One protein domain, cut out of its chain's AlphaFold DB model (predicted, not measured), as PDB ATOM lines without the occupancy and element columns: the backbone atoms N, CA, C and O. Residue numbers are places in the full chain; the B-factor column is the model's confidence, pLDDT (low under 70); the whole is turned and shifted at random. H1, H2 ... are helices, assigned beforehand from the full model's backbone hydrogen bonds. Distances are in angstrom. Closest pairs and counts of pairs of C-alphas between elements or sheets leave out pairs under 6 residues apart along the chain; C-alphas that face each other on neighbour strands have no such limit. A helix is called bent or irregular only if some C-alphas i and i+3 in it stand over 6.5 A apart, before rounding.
ATOM      1  N   GLU A   9     192.460 227.596 282.528       47.50
ATOM      2  CA  GLU A   9     192.201 229.035 282.572       47.50
ATOM      3  C   GLU A   9     193.486 229.878 282.559       47.50
ATOM      4  O   GLU A   9     193.533 230.877 281.843       47.50
ATOM      5  N   THR A  10     194.555 229.471 283.263       51.53
ATOM      6  CA  THR A  10     195.813 230.249 283.308       51.53
ATOM      7  C   THR A  10     196.410 230.422 281.922       51.53
ATOM      8  O   THR A  10     196.720 231.535 281.516       51.53
ATOM      9  N   THR A  11     196.495 229.340 281.147       48.03
ATOM     10  CA  THR A  11     197.089 229.393 279.809       48.03
ATOM     11  C   THR A  11     196.174 230.066 278.789       48.03
ATOM     12  O   THR A  11     196.654 230.486 277.745       48.03
ATOM     13  N   ALA A  12     194.861 230.148 279.026       47.88
ATOM     14  CA  ALA A  12     193.966 230.951 278.193       47.88
ATOM     15  C   ALA A  12     194.110 232.451 278.515       47.88
ATOM     16  O   ALA A  12     194.118 233.283 277.609       47.88
ATOM     17  N   MET A  13     194.291 232.793 279.795       49.19
ATOM     18  CA  MET A  13     194.485 234.165 280.265       49.19
ATOM     19  C   MET A  13     195.861 234.719 279.860       49.19
ATOM     20  O   MET A  13     195.930 235.815 279.312       49.19
ATOM     21  N   GLU A  14     196.931 233.929 280.001       49.97
ATOM     22  CA  GLU A  14     198.316 234.244 279.581       49.97
ATOM     23  C   GLU A  14     198.520 234.361 278.064       49.97
ATOM     24  O   GLU A  14     199.620 234.668 277.606       49.97
ATOM     25  N   ILE A  15     197.468 234.088 277.298       47.22
ATOM     26  CA  ILE A  15     197.413 234.187 275.840       47.22
ATOM     27  C   ILE A  15     196.497 235.332 275.386       47.22
ATOM     28  O   ILE A  15     196.612 235.819 274.260       47.22
ATOM     29  N   GLY A  16     195.574 235.778 276.246       40.09
ATOM     30  CA  GLY A  16     194.699 236.908 275.960       40.09
ATOM     31  C   GLY A  16     195.484 238.214 275.799       40.09
ATOM     32  O   GLY A  16     196.581 238.363 276.331       40.09
ATOM     33  N   ARG A  17     194.893 239.200 275.104       42.62
ATOM     34  CA  ARG A  17     195.525 240.461 274.642       42.62
ATOM     35  C   ARG A  17     196.406 241.224 275.658       42.62
ATOM     36  O   ARG A  17     197.201 242.052 275.229       42.62
ATOM     37  N   ARG A  18     196.269 240.997 276.971       41.00
ATOM     38  CA  ARG A  18     197.029 241.696 278.030       41.00
ATOM     39  C   ARG A  18     198.311 240.992 278.477       41.00
ATOM     40  O   ARG A  18     199.234 241.667 278.911       41.00
ATOM     41  N   SER A  19     198.397 239.675 278.346       50.59
ATOM     42  CA  SER A  19     199.578 238.892 278.711       50.59
ATOM     43  C   SER A  19     200.076 238.237 277.438       50.59
ATOM     44  O   SER A  19     199.483 237.298 276.940       50.59
ATOM     45  N   THR A  20     201.134 238.781 276.845       57.12
ATOM     46  CA  THR A  20     201.683 238.287 275.569       57.12
ATOM     47  C   THR A  20     202.798 237.260 275.781       57.12
ATOM     48  O   THR A  20     203.614 237.045 274.883       57.12
ATOM     49  N   CYS A  21     202.858 236.653 276.971       58.94
ATOM     50  CA  CYS A  21     203.934 235.770 277.430       58.94
ATOM     51  C   CYS A  21     203.961 234.429 276.686       58.94
ATOM     52  O   CYS A  21     205.028 233.842 276.502       58.94
ATOM     53  N   ILE A  22     202.806 233.974 276.204       59.12
ATOM     54  CA  ILE A  22     202.659 232.741 275.433       59.12
ATOM     55  C   ILE A  22     201.961 233.104 274.113       59.12
ATOM     56  O   ILE A  22     200.830 233.583 274.139       59.12
ATOM     57  N   PRO A  23     202.596 232.937 272.941       59.31
ATOM     58  CA  PRO A  23     201.919 233.100 271.665       59.31
ATOM     59  C   PRO A  23     201.073 231.855 271.351       59.31
ATOM     60  O   PRO A  23     201.433 230.737 271.727       59.31
ATOM     61  N   VAL A  24     199.956 232.031 270.641       55.66
ATOM     62  CA  VAL A  24     199.138 230.902 270.167       55.66
ATOM     63  C   VAL A  24     199.817 230.252 268.961       55.66
ATOM     64  O   VAL A  24     200.073 230.954 267.982       55.66
ATOM     65  N   PRO A  25     200.110 228.939 268.992       57.41
ATOM     66  CA  PRO A  25     200.541 228.211 267.806       57.41
ATOM     67  C   PRO A  25     199.413 228.142 266.770       57.41
ATOM     68  O   PRO A  25     198.273 227.832 267.117       57.41
ATOM     69  N   GLU A  26     199.754 228.358 265.501       53.50
ATOM     70  CA  GLU A  26     198.812 228.451 264.373       53.50
ATOM     71  C   GLU A  26     197.921 227.198 264.218       53.50
ATOM     72  O   GLU A  26     196.728 227.291 263.935       53.50
ATOM     73  N   ALA A  27     198.461 226.014 264.534       56.53
ATOM     74  CA  ALA A  27     197.750 224.731 264.490       56.53
ATOM     75  C   ALA A  27     196.598 224.591 265.511       56.53
ATOM     76  O   ALA A  27     195.763 223.695 265.392       56.53
ATOM     77  N   HIS A  28     196.553 225.444 266.537       52.50
ATOM     78  CA  HIS A  28     195.549 225.399 267.612       52.50
ATOM     79  C   HIS A  28     194.709 226.670 267.691       52.50
ATOM     80  O   HIS A  28     194.050 226.944 268.701       52.50
ATOM     81  N   SER A  29     194.735 227.427 266.605       50.06
ATOM     82  CA  SER A  29     193.948 228.619 266.416       50.06
ATOM     83  C   SER A  29     192.980 228.492 265.264       50.06
ATOM     84  O   SER A  29     193.197 227.721 264.335       50.06
ATOM     85  N   ARG A  30     191.895 229.259 265.336       45.78
ATOM     86  CA  ARG A  30     191.098 229.568 264.154       45.78
ATOM     87  C   ARG A  30     191.411 230.991 263.731       45.78
ATOM     88  O   ARG A  30     191.424 231.879 264.583       45.78
ATOM     89  N   ASP A  31     191.672 231.148 262.442       43.06
ATOM     90  CA  ASP A  31     191.618 232.437 261.772       43.06
ATOM     91  C   ASP A  31     190.130 232.750 261.568       43.06
ATOM     92  O   ASP A  31     189.400 231.962 260.959       43.06
ATOM     93  N   ILE A  42     194.456 235.995 267.119       44.12
ATOM     94  CA  ILE A  42     194.423 234.532 267.121       44.12
ATOM     95  C   ILE A  42     193.711 234.028 268.388       44.12
ATOM     96  O   ILE A  42     194.275 234.068 269.483       44.12
ATOM     97  N   THR A  43     192.477 233.533 268.257       48.91
ATOM     98  CA  THR A  43     191.735 232.938 269.382       48.91
ATOM     99  C   THR A  43     192.232 231.507 269.636       48.91
ATOM    100  O   THR A  43     192.242 230.696 268.705       48.91
ATOM    101  N   PRO A  44     192.620 231.136 270.876       57.09
ATOM    102  CA  PRO A  44     193.058 229.779 271.205       57.09
ATOM    103  C   PRO A  44     191.862 228.810 271.247       57.09
ATOM    104  O   PRO A  44     191.376 228.420 272.313       57.09
ATOM    105  N   SER A  45     191.379 228.423 270.068       60.97
ATOM    106  CA  SER A  45     190.167 227.623 269.853       60.97
ATOM    107  C   SER A  45     190.202 226.283 270.598       60.97
ATOM    108  O   SER A  45     189.214 225.894 271.221       60.97
ATOM    109  N   ALA A  46     191.363 225.623 270.640       62.19
ATOM    110  CA  ALA A  46     191.551 224.362 271.357       62.19
ATOM    111  C   ALA A  46     191.293 224.481 272.875       62.19
ATOM    112  O   ALA A  46     190.701 223.589 273.482       62.19
ATOM    113  N   LYS A  47     191.689 225.598 273.499       61.22
ATOM    114  CA  LYS A  47     191.563 225.812 274.954       61.22
ATOM    115  C   LYS A  47     190.139 226.180 275.359       61.22
ATOM    116  O   LYS A  47     189.638 225.670 276.358       61.22
ATOM    117  N   VAL A  48     189.466 227.001 274.552       66.38
ATOM    118  CA  VAL A  48     188.039 227.326 274.734       66.38
ATOM    119  C   VAL A  48     187.181 226.061 274.605       66.38
ATOM    120  O   VAL A  48     186.239 225.866 275.373       66.38
ATOM    121  N   MET A  49     187.555 225.144 273.707       76.50
ATOM    122  CA  MET A  49     186.863 223.865 273.555       76.50
ATOM    123  C   MET A  49     187.005 222.958 274.787       76.50
ATOM    124  O   MET A  49     186.022 222.343 275.195       76.50
ATOM    125  N   LEU A  50     188.186 222.899 275.417       83.62
ATOM    126  CA  LEU A  50     188.377 222.146 276.667       83.62
ATOM    127  C   LEU A  50     187.477 222.668 277.795       83.62
ATOM    128  O   LEU A  50     186.903 221.871 278.539       83.62
ATOM    129  N   LEU A  51     187.298 223.990 277.888       84.25
ATOM    130  CA  LEU A  51     186.387 224.591 278.864       84.25
ATOM    131  C   LEU A  51     184.926 224.188 278.598       84.25
ATOM    132  O   LEU A  51     184.226 223.769 279.519       84.25
ATOM    133  N   GLY A  52     184.479 224.221 277.339       85.06
ATOM    134  CA  GLY A  52     183.143 223.740 276.962       85.06
ATOM    135  C   GLY A  52     182.928 222.251 277.275       85.06
ATOM    136  O   GLY A  52     181.877 221.859 277.788       85.06
ATOM    137  N   LYS A  53     183.950 221.412 277.046       87.88
ATOM    138  CA  LYS A  53     183.920 219.973 277.371       87.88
ATOM    139  C   LYS A  53     183.812 219.699 278.878       87.88
ATOM    140  O   LYS A  53     183.206 218.695 279.264       87.88
ATOM    141  N   ALA A  54     184.327 220.589 279.731       90.00
ATOM    142  CA  ALA A  54     184.128 220.498 281.178       90.00
ATOM    143  C   ALA A  54     182.648 220.687 281.561       90.00
ATOM    144  O   ALA A  54     182.111 219.894 282.335       90.00
ATOM    145  N   GLY A  55     181.964 221.668 280.959       90.56
ATOM    146  CA  GLY A  55     180.523 221.876 281.149       90.56
ATOM    147  C   GLY A  55     179.688 220.676 280.694       90.56
ATOM    148  O   GLY A  55     178.835 220.197 281.439       90.56
ATOM    149  N   ARG A  56     179.998 220.119 279.515       90.19
ATOM    150  CA  ARG A  56     179.359 218.890 279.006       90.19
ATOM    151  C   ARG A  56     179.523 217.710 279.967       90.19
ATOM    152  O   ARG A  56     178.549 217.047 280.306       90.19
ATOM    153  N   SER A  57     180.742 217.498 280.467       92.31
ATOM    154  CA  SER A  57     181.038 216.429 281.430       92.31
ATOM    155  C   SER A  57     180.249 216.582 282.732       92.31
ATOM    156  O   SER A  57     179.744 215.596 283.263       92.31
ATOM    157  N   MET A  58     180.098 217.814 283.223       94.25
ATOM    158  CA  MET A  58     179.264 218.096 284.393       94.25
ATOM    159  C   MET A  58     177.791 217.753 284.129       94.25
ATOM    160  O   MET A  58     177.139 217.150 284.980       94.25
ATOM    161  N   GLY A  59     177.286 218.070 282.934       94.25
ATOM    162  CA  GLY A  59     175.936 217.704 282.504       94.25
ATOM    163  C   GLY A  59     175.681 216.195 282.555       94.25
ATOM    164  O   GLY A  59     174.649 215.776 283.073       94.25
ATOM    165  N   HIS A  60     176.638 215.371 282.111       93.88
ATOM    166  CA  HIS A  60     176.504 213.908 282.177       93.88
ATOM    167  C   HIS A  60     176.397 213.397 283.617       93.88
ATOM    168  O   HIS A  60     175.566 212.538 283.902       93.88
ATOM    169  N   VAL A  61     177.206 213.940 284.536       93.88
ATOM    170  CA  VAL A  61     177.164 213.557 285.957       93.88
ATOM    171  C   VAL A  61     175.818 213.923 286.574       93.88
ATOM    172  O   VAL A  61     175.206 213.098 287.247       93.88
ATOM    173  N   VAL A  62     175.328 215.142 286.328       95.25
ATOM    174  CA  VAL A  62     174.025 215.589 286.841       95.25
ATOM    175  C   VAL A  62     172.885 214.744 286.268       95.25
ATOM    176  O   VAL A  62     171.997 214.339 287.020       95.25
ATOM    177  N   GLY A  63     172.930 214.434 284.969       92.88
ATOM    178  CA  GLY A  63     171.966 213.552 284.310       92.88
ATOM    179  C   GLY A  63     171.933 212.169 284.955       92.88
ATOM    180  O   GLY A  63     170.887 211.750 285.443       92.88
ATOM    181  N   LEU A  64     173.093 211.517 285.079       92.81
ATOM    182  CA  LEU A  64     173.214 210.200 285.707       92.81
ATOM    183  C   LEU A  64     172.687 210.191 287.148       92.81
ATOM    184  O   LEU A  64     171.892 209.327 287.515       92.81
ATOM    185  N   MET A  65     173.098 211.164 287.965       94.81
ATOM    186  CA  MET A  65     172.651 211.270 289.357       94.81
ATOM    187  C   MET A  65     171.136 211.467 289.464       94.81
ATOM    188  O   MET A  65     170.521 210.980 290.412       94.81
ATOM    189  N   THR A  66     170.529 212.162 288.500       93.94
ATOM    190  CA  THR A  66     169.079 212.381 288.456       93.94
ATOM    191  C   THR A  66     168.340 211.114 288.037       93.94
ATOM    192  O   THR A  66     167.366 210.761 288.693       93.94
ATOM    193  N   THR A  67     168.834 210.384 287.032       90.88
ATOM    194  CA  THR A  67     168.278 209.085 286.615       90.88
ATOM    195  C   THR A  67     168.320 208.058 287.746       90.88
ATOM    196  O   THR A  67     167.380 207.293 287.924       90.88
ATOM    197  N   LEU A  68     169.383 208.054 288.555       92.19
ATOM    198  CA  LEU A  68     169.521 207.135 289.690       92.19
ATOM    199  C   LEU A  68     168.653 207.512 290.899       92.19
ATOM    200  O   LEU A  68     168.400 206.677 291.773       92.19
ATOM    201  N   LYS A  69     168.218 208.771 290.997       93.94
ATOM    202  CA  LYS A  69     167.534 209.285 292.182       93.94
ATOM    203  C   LYS A  69     166.145 208.662 292.327       93.94
ATOM    204  O   LYS A  69     165.229 208.978 291.579       93.94
ATOM    205  N   GLY A  70     165.965 207.871 293.384       92.56
ATOM    206  CA  GLY A  70     164.660 207.311 293.752       92.56
ATOM    207  C   GLY A  70     164.295 206.014 293.030       92.56
ATOM    208  O   GLY A  70     163.158 205.569 293.159       92.56
ATOM    209  N   LEU A  71     165.238 205.388 292.313       92.44
ATOM    210  CA  LEU A  71     165.014 204.067 291.728       92.44
ATOM    211  C   LEU A  71     164.939 202.988 292.827       92.44
ATOM    212  O   LEU A  71     165.840 202.909 293.669       92.44
ATOM    213  N   PRO A  72     163.902 202.130 292.830       92.06
ATOM    214  CA  PRO A  72     163.869 200.963 293.702       92.06
ATOM    215  C   PRO A  72     164.924 199.941 293.261       92.06
ATOM    216  O   PRO A  72     165.299 199.874 292.094       92.06
ATOM    217  N   SER A  73     165.398 199.101 294.178       91.88
ATOM    218  CA  SER A  73     166.231 197.947 293.799       91.88
ATOM    219  C   SER A  73     165.393 196.893 293.051       91.88
ATOM    220  O   SER A  73     164.212 196.744 293.343       91.88
ATOM    221  N   THR A  74     165.927 196.095 292.122       86.62
ATOM    222  CA  THR A  74     167.327 195.949 291.674       86.62
ATOM    223  C   THR A  74     167.558 196.520 290.267       86.62
ATOM    224  O   THR A  74     168.177 197.572 290.143       86.62
ATOM    225  N   TYR A  75     167.073 195.856 289.209       90.31
ATOM    226  CA  TYR A  75     167.183 196.322 287.818       90.31
ATOM    227  C   TYR A  75     165.946 197.122 287.397       90.31
ATOM    228  O   TYR A  75     164.823 196.631 287.509       90.31
ATOM    229  N   ASN A  76     166.171 198.312 286.834       91.81
ATOM    230  CA  ASN A  76     165.145 199.148 286.209       91.81
ATOM    231  C   ASN A  76     165.560 199.465 284.768       91.81
ATOM    232  O   ASN A  76     166.747 199.662 284.498       91.81
ATOM    233  N   LYS A  77     164.596 199.536 283.842       92.31
ATOM    234  CA  LYS A  77     164.879 199.847 282.427       92.31
ATOM    235  C   LYS A  77     165.452 201.253 282.242       92.31
ATOM    236  O   LYS A  77     166.256 201.448 281.341       92.31
ATOM    237  N   ASP A  78     165.121 202.175 283.139       90.88
ATOM    238  CA  ASP A  78     165.632 203.548 283.212       90.88
ATOM    239  C   ASP A  78     167.169 203.605 283.266       90.88
ATOM    240  O   ASP A  78     167.776 204.565 282.802       90.88
ATOM    241  N   LEU A  79     167.829 202.547 283.761       90.88
ATOM    242  CA  LEU A  79     169.292 202.455 283.777       90.88
ATOM    243  C   LEU A  79     169.912 202.423 282.370       90.88
ATOM    244  O   LEU A  79     171.106 202.685 282.241       90.88
ATOM    245  N   GLN A  80     169.145 202.133 281.317       92.81
ATOM    246  CA  GLN A  80     169.645 202.172 279.938       92.81
ATOM    247  C   GLN A  80     170.045 203.596 279.511       92.81
ATOM    248  O   GLN A  80     171.044 203.751 278.811       92.81
ATOM    249  N   GLU A  81     169.383 204.625 280.048       90.69
ATOM    250  CA  GLU A  81     169.705 206.044 279.809       90.69
ATOM    251  C   GLU A  81     171.085 206.450 280.360       90.69
ATOM    252  O   GLU A  81     171.609 207.510 280.031       90.69
ATOM    253  N   SER A  82     171.715 205.614 281.197       87.38
ATOM    254  CA  SER A  82     173.076 205.869 281.686       87.38
ATOM    255  C   SER A  82     174.167 205.542 280.663       87.38
ATOM    256  O   SER A  82     175.267 206.090 280.748       87.38
ATOM    257  N   VAL A  83     173.883 204.681 279.680       89.94
ATOM    258  CA  VAL A  83     174.911 204.130 278.783       89.94
ATOM    259  C   VAL A  83     175.422 205.182 277.802       89.94
ATOM    260  O   VAL A  83     176.636 205.346 277.665       89.94
ATOM    261  N   GLU A  84     174.530 205.926 277.144       90.81
ATOM    262  CA  GLU A  84     174.934 206.921 276.139       90.81
ATOM    263  C   GLU A  84     175.781 208.058 276.741       90.81
ATOM    264  O   GLU A  84     176.871 208.317 276.215       90.81
ATOM    265  N   PRO A  85     175.392 208.684 277.878       90.75
ATOM    266  CA  PRO A  85     176.212 209.713 278.519       90.75
ATOM    267  C   PRO A  85     177.566 209.184 278.998       90.75
ATOM    268  O   PRO A  85     178.559 209.914 278.970       90.75
ATOM    269  N   MET A  86     177.639 207.919 279.428       89.25
ATOM    270  CA  MET A  86     178.898 207.293 279.838       89.25
ATOM    271  C   MET A  86     179.847 207.092 278.653       89.25
ATOM    272  O   MET A  86     181.019 207.462 278.748       89.25
ATOM    273  N   LEU A  87     179.355 206.553 277.533       91.88
ATOM    274  CA  LEU A  87     180.159 206.369 276.320       91.88
ATOM    275  C   LEU A  87     180.667 207.710 275.781       91.88
ATOM    276  O   LEU A  87     181.852 207.856 275.462       91.88
ATOM    277  N   ASP A  88     179.796 208.716 275.743       92.44
ATOM    278  CA  ASP A  88     180.165 210.056 275.306       92.44
ATOM    279  C   ASP A  88     181.152 210.738 276.265       92.44
ATOM    280  O   ASP A  88     182.055 211.458 275.827       92.44
ATOM    281  N   HIS A  89     181.048 210.481 277.574       92.81
ATOM    282  CA  HIS A  89     182.008 210.979 278.555       92.81
ATOM    283  C   HIS A  89     183.411 210.408 278.323       92.81
ATOM    284  O   HIS A  89     184.377 211.172 278.287       92.81
ATOM    285  N   VAL A  90     183.528 209.091 278.104       92.88
ATOM    286  CA  VAL A  90     184.819 208.437 277.823       92.88
ATOM    287  C   VAL A  90     185.477 209.051 276.589       92.88
ATOM    288  O   VAL A  90     186.644 209.441 276.647       92.88
ATOM    289  N   LYS A  91     184.715 209.222 275.501       90.25
ATOM    290  CA  LYS A  91     185.208 209.877 274.283       90.25
ATOM    291  C   LYS A  91     185.624 211.326 274.550       90.25
ATOM    292  O   LYS A  91     186.712 211.748 274.170       90.25
ATOM    293  N   THR A  92     184.782 212.083 275.253       89.88
ATOM    294  CA  THR A  92     185.037 213.491 275.577       89.88
ATOM    295  C   THR A  92     186.333 213.661 276.364       89.88
ATOM    296  O   THR A  92     187.119 214.553 276.038       89.88
ATOM    297  N   VAL A  93     186.577 212.817 277.371       90.62
ATOM    298  CA  VAL A  93     187.800 212.845 278.184       90.62
ATOM    299  C   VAL A  93     189.017 212.428 277.361       90.62
ATOM    300  O   VAL A  93     190.018 213.143 277.390       90.62
ATOM    301  N   GLY A  94     188.924 211.341 276.586       89.75
ATOM    302  CA  GLY A  94     190.013 210.873 275.720       89.75
ATOM    303  C   GLY A  94     190.475 211.947 274.735       89.75
ATOM    304  O   GLY A  94     191.646 212.330 274.736       89.75
ATOM    305  N   ASP A  95     189.535 212.529 273.990       87.94
ATOM    306  CA  ASP A  95     189.818 213.629 273.065       87.94
ATOM    307  C   ASP A  95     190.404 214.849 273.798       87.94
ATOM    308  O   ASP A  95     191.278 215.539 273.281       87.94
ATOM    309  N   SER A  96     189.909 215.158 275.004       89.12
ATOM    310  CA  SER A  96     190.382 216.311 275.784       89.12
ATOM    311  C   SER A  96     191.839 216.162 276.211       89.12
ATOM    312  O   SER A  96     192.581 217.142 276.181       89.12
ATOM    313  N   ILE A  97     192.255 214.951 276.592       88.94
ATOM    314  CA  ILE A  97     193.642 214.664 276.967       88.94
ATOM    315  C   ILE A  97     194.560 214.833 275.754       88.94
ATOM    316  O   ILE A  97     195.556 215.542 275.863       88.94
ATOM    317  N   GLN A  98     194.189 214.282 274.594       87.00
ATOM    318  CA  GLN A  98     194.977 214.420 273.360       87.00
ATOM    319  C   GLN A  98     195.134 215.887 272.933       87.00
ATOM    320  O   GLN A  98     196.222 216.327 272.562       87.00
ATOM    321  N   ILE A  99     194.061 216.679 273.030       84.75
ATOM    322  CA  ILE A  99     194.119 218.117 272.739       84.75
ATOM    323  C   ILE A  99     195.044 218.832 273.729       84.75
ATOM    324  O   ILE A  99     195.861 219.656 273.318       84.75
ATOM    325  N   ALA A 100     194.921 218.542 275.027       84.00
ATOM    326  CA  ALA A 100     195.761 219.155 276.051       84.00
ATOM    327  C   ALA A 100     197.245 218.808 275.853       84.00
ATOM    328  O   ALA A 100     198.095 219.687 275.988       84.00
ATOM    329  N   GLU A 101     197.550 217.565 275.479       87.25
ATOM    330  CA  GLU A 101     198.899 217.114 275.140       87.25
ATOM    331  C   GLU A 101     199.463 217.875 273.936       87.25
ATOM    332  O   GLU A 101     200.535 218.467 274.046       87.25
ATOM    333  N   GLY A 102     198.723 217.950 272.823       82.88
ATOM    334  CA  GLY A 102     199.163 218.684 271.630       82.88
ATOM    335  C   GLY A 102     199.424 220.167 271.910       82.88
ATOM    336  O   GLY A 102     200.435 220.729 271.481       82.88
ATOM    337  N   VAL A 103     198.564 220.791 272.718       82.88
ATOM    338  CA  VAL A 103     198.724 222.183 273.152       82.88
ATOM    339  C   VAL A 103     199.967 222.376 274.022       82.88
ATOM    340  O   VAL A 103     200.664 223.375 273.855       82.88
ATOM    341  N   LEU A 104     200.239 221.467 274.962       83.56
ATOM    342  CA  LEU A 104     201.417 221.552 275.830       83.56
ATOM    343  C   LEU A 104     202.711 221.270 275.059       83.56
ATOM    344  O   LEU A 104     203.704 221.956 275.284       83.56
ATOM    345  N   ALA A 105     202.692 220.315 274.128       84.44
ATOM    346  CA  ALA A 105     203.845 219.944 273.311       84.44
ATOM    347  C   ALA A 105     204.274 221.057 272.338       84.44
ATOM    348  O   ALA A 105     205.460 221.213 272.052       84.44
ATOM    349  N   THR A 106     203.320 221.843 271.835       82.44
ATOM    350  CA  THR A 106     203.572 222.922 270.860       82.44
ATOM    351  C   THR A 106     203.686 224.309 271.494       82.44
ATOM    352  O   THR A 106     203.933 225.297 270.793       82.44
ATOM    353  N   LEU A 107     203.517 224.404 272.815       81.69
ATOM    354  CA  LEU A 107     203.568 225.656 273.559       81.69
ATOM    355  C   LEU A 107     204.955 226.303 273.438       81.69
ATOM    356  O   LEU A 107     205.963 225.726 273.841       81.69
ATOM    357  N   LYS A 108     205.007 227.539 272.937       81.44
ATOM    358  CA  LYS A 108     206.226 228.358 272.950       81.44
ATOM    359  C   LYS A 108     206.135 229.393 274.062       81.44
ATOM    360  O   LYS A 108     205.122 230.065 274.208       81.44
ATOM    361  N   ILE A 109     207.198 229.534 274.838       84.38
ATOM    362  CA  ILE A 109     207.287 230.521 275.918       84.38
ATOM    363  C   ILE A 109     208.124 231.702 275.413       84.38
ATOM    364  O   ILE A 109     209.061 231.497 274.643       84.38
ATOM    365  N   GLN A 110     207.795 232.934 275.817       85.94
ATOM    366  CA  GLN A 110     208.606 234.131 275.558       85.94
ATOM    367  C   GLN A 110     209.256 234.613 276.870       85.94
ATOM    368  O   GLN A 110     208.644 235.419 277.578       85.94
ATOM    369  N   PRO A 111     210.482 234.150 277.204       87.00
ATOM    370  CA  PRO A 111     211.139 234.464 278.477       87.00
ATOM    371  C   PRO A 111     211.290 235.965 278.721       87.00
ATOM    372  O   PRO A 111     211.016 236.437 279.820       87.00
ATOM    373  N   GLU A 112     211.632 236.725 277.679       87.56
ATOM    374  CA  GLU A 112     211.815 238.178 277.766       87.56
ATOM    375  C   GLU A 112     210.542 238.899 278.212       87.56
ATOM    376  O   GLU A 112     210.572 239.755 279.090       87.56
ATOM    377  N   LYS A 113     209.389 238.508 277.663       85.44
ATOM    378  CA  LYS A 113     208.101 239.104 278.038       85.44
ATOM    379  C   LYS A 113     207.650 238.683 279.424       85.44
ATOM    380  O   LYS A 113     207.062 239.490 280.132       85.44
ATOM    381  N   MET A 114     207.939 237.442 279.816       85.75
ATOM    382  CA  MET A 114     207.685 236.992 281.183       85.75
ATOM    383  C   MET A 114     208.520 237.782 282.188       85.75
ATOM    384  O   MET A 114     207.990 238.194 283.212       85.75
ATOM    385  N   ARG A 115     209.798 238.036 281.878       86.31
ATOM    386  CA  ARG A 115     210.684 238.825 282.740       86.31
ATOM    387  C   ARG A 115     210.275 240.300 282.763       86.31
ATOM    388  O   ARG A 115     210.279 240.897 283.829       86.31
ATOM    389  N   ALA A 116     209.833 240.857 281.634       86.19
ATOM    390  CA  ALA A 116     209.308 242.224 281.550       86.19
ATOM    391  C   ALA A 116     207.962 242.421 282.275       86.19
ATOM    392  O   ALA A 116     207.620 243.544 282.627       86.19
TER     393      ALA A 116
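This is residues 9 to 31 and 42 to 116 of the 225 residues of the protein "ASL_C2 domain-containing protein" of Pseudallescheria apiosperma (UniProt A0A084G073). The model is a long helical hairpin, H2 and H3 side by side and running opposite ways, joined by a loop at one end. Toward the other end lie two short helices, H1 close to the first turns of H2 and H4 beyond the last residue of H3, with an unnamed stretch, residues 14 to 31. The printed part has 98 residues with four named helices, in the order H1, H2, H3, H4, and no named strand; the class is all helix. The whole is only just extended, close to loose, with a radius of gyration of the C-alphas of 19.2 A, and its outline is a rod spanning 63 by 21 by 21 A.

H3, residues 77 to 105, touches H2, residues 45 to 68; their closest C-alphas, those of Pro 85 and His 60, are 5.6 A apart. They form a helical hairpin, at a shallow tilt of 21 degrees, opposite ways. H1, residues 9 to 13, is close to H2 but not clearly touching it; their closest C-alphas, those of Ala 12 and Lys 47, are 6.5 A apart. H4, residues 111 to 116, is apart from H1, H2 and H3, and H1 is apart from H3. In H1, H2 and H4 every O i to N i+4 pair is within hydrogen-bond range; in H3, 20 of 25 are.

H3 runs 44.8 A from C-alpha 77 at (164.879, 199.847, 282.427) to C-alpha 105 at (203.845, 219.944, 273.311). It is neither bent nor irregular, but only just: C-alphas 81 and 84 are 6.4 A apart. H2 measures 35.2 A, H4 8.5 A and H1 6.1 A. H4 ends with C-alpha 116 at (209.308, 242.224, 281.550).

The two C-alphas farthest apart, those of Thr 74 and Ala 116, are 63.3 A apart. Residues 32 to 41 are not printed, in the link from H1 to H2; C-alphas 31 and 42 are 6.4 A apart across this cut. The link from H2 to H3 is short and that from H3 to H4 tight. The mean pLDDT of the printed part is 77.8, with residues 9 to 31 and 42 to 48 under 70.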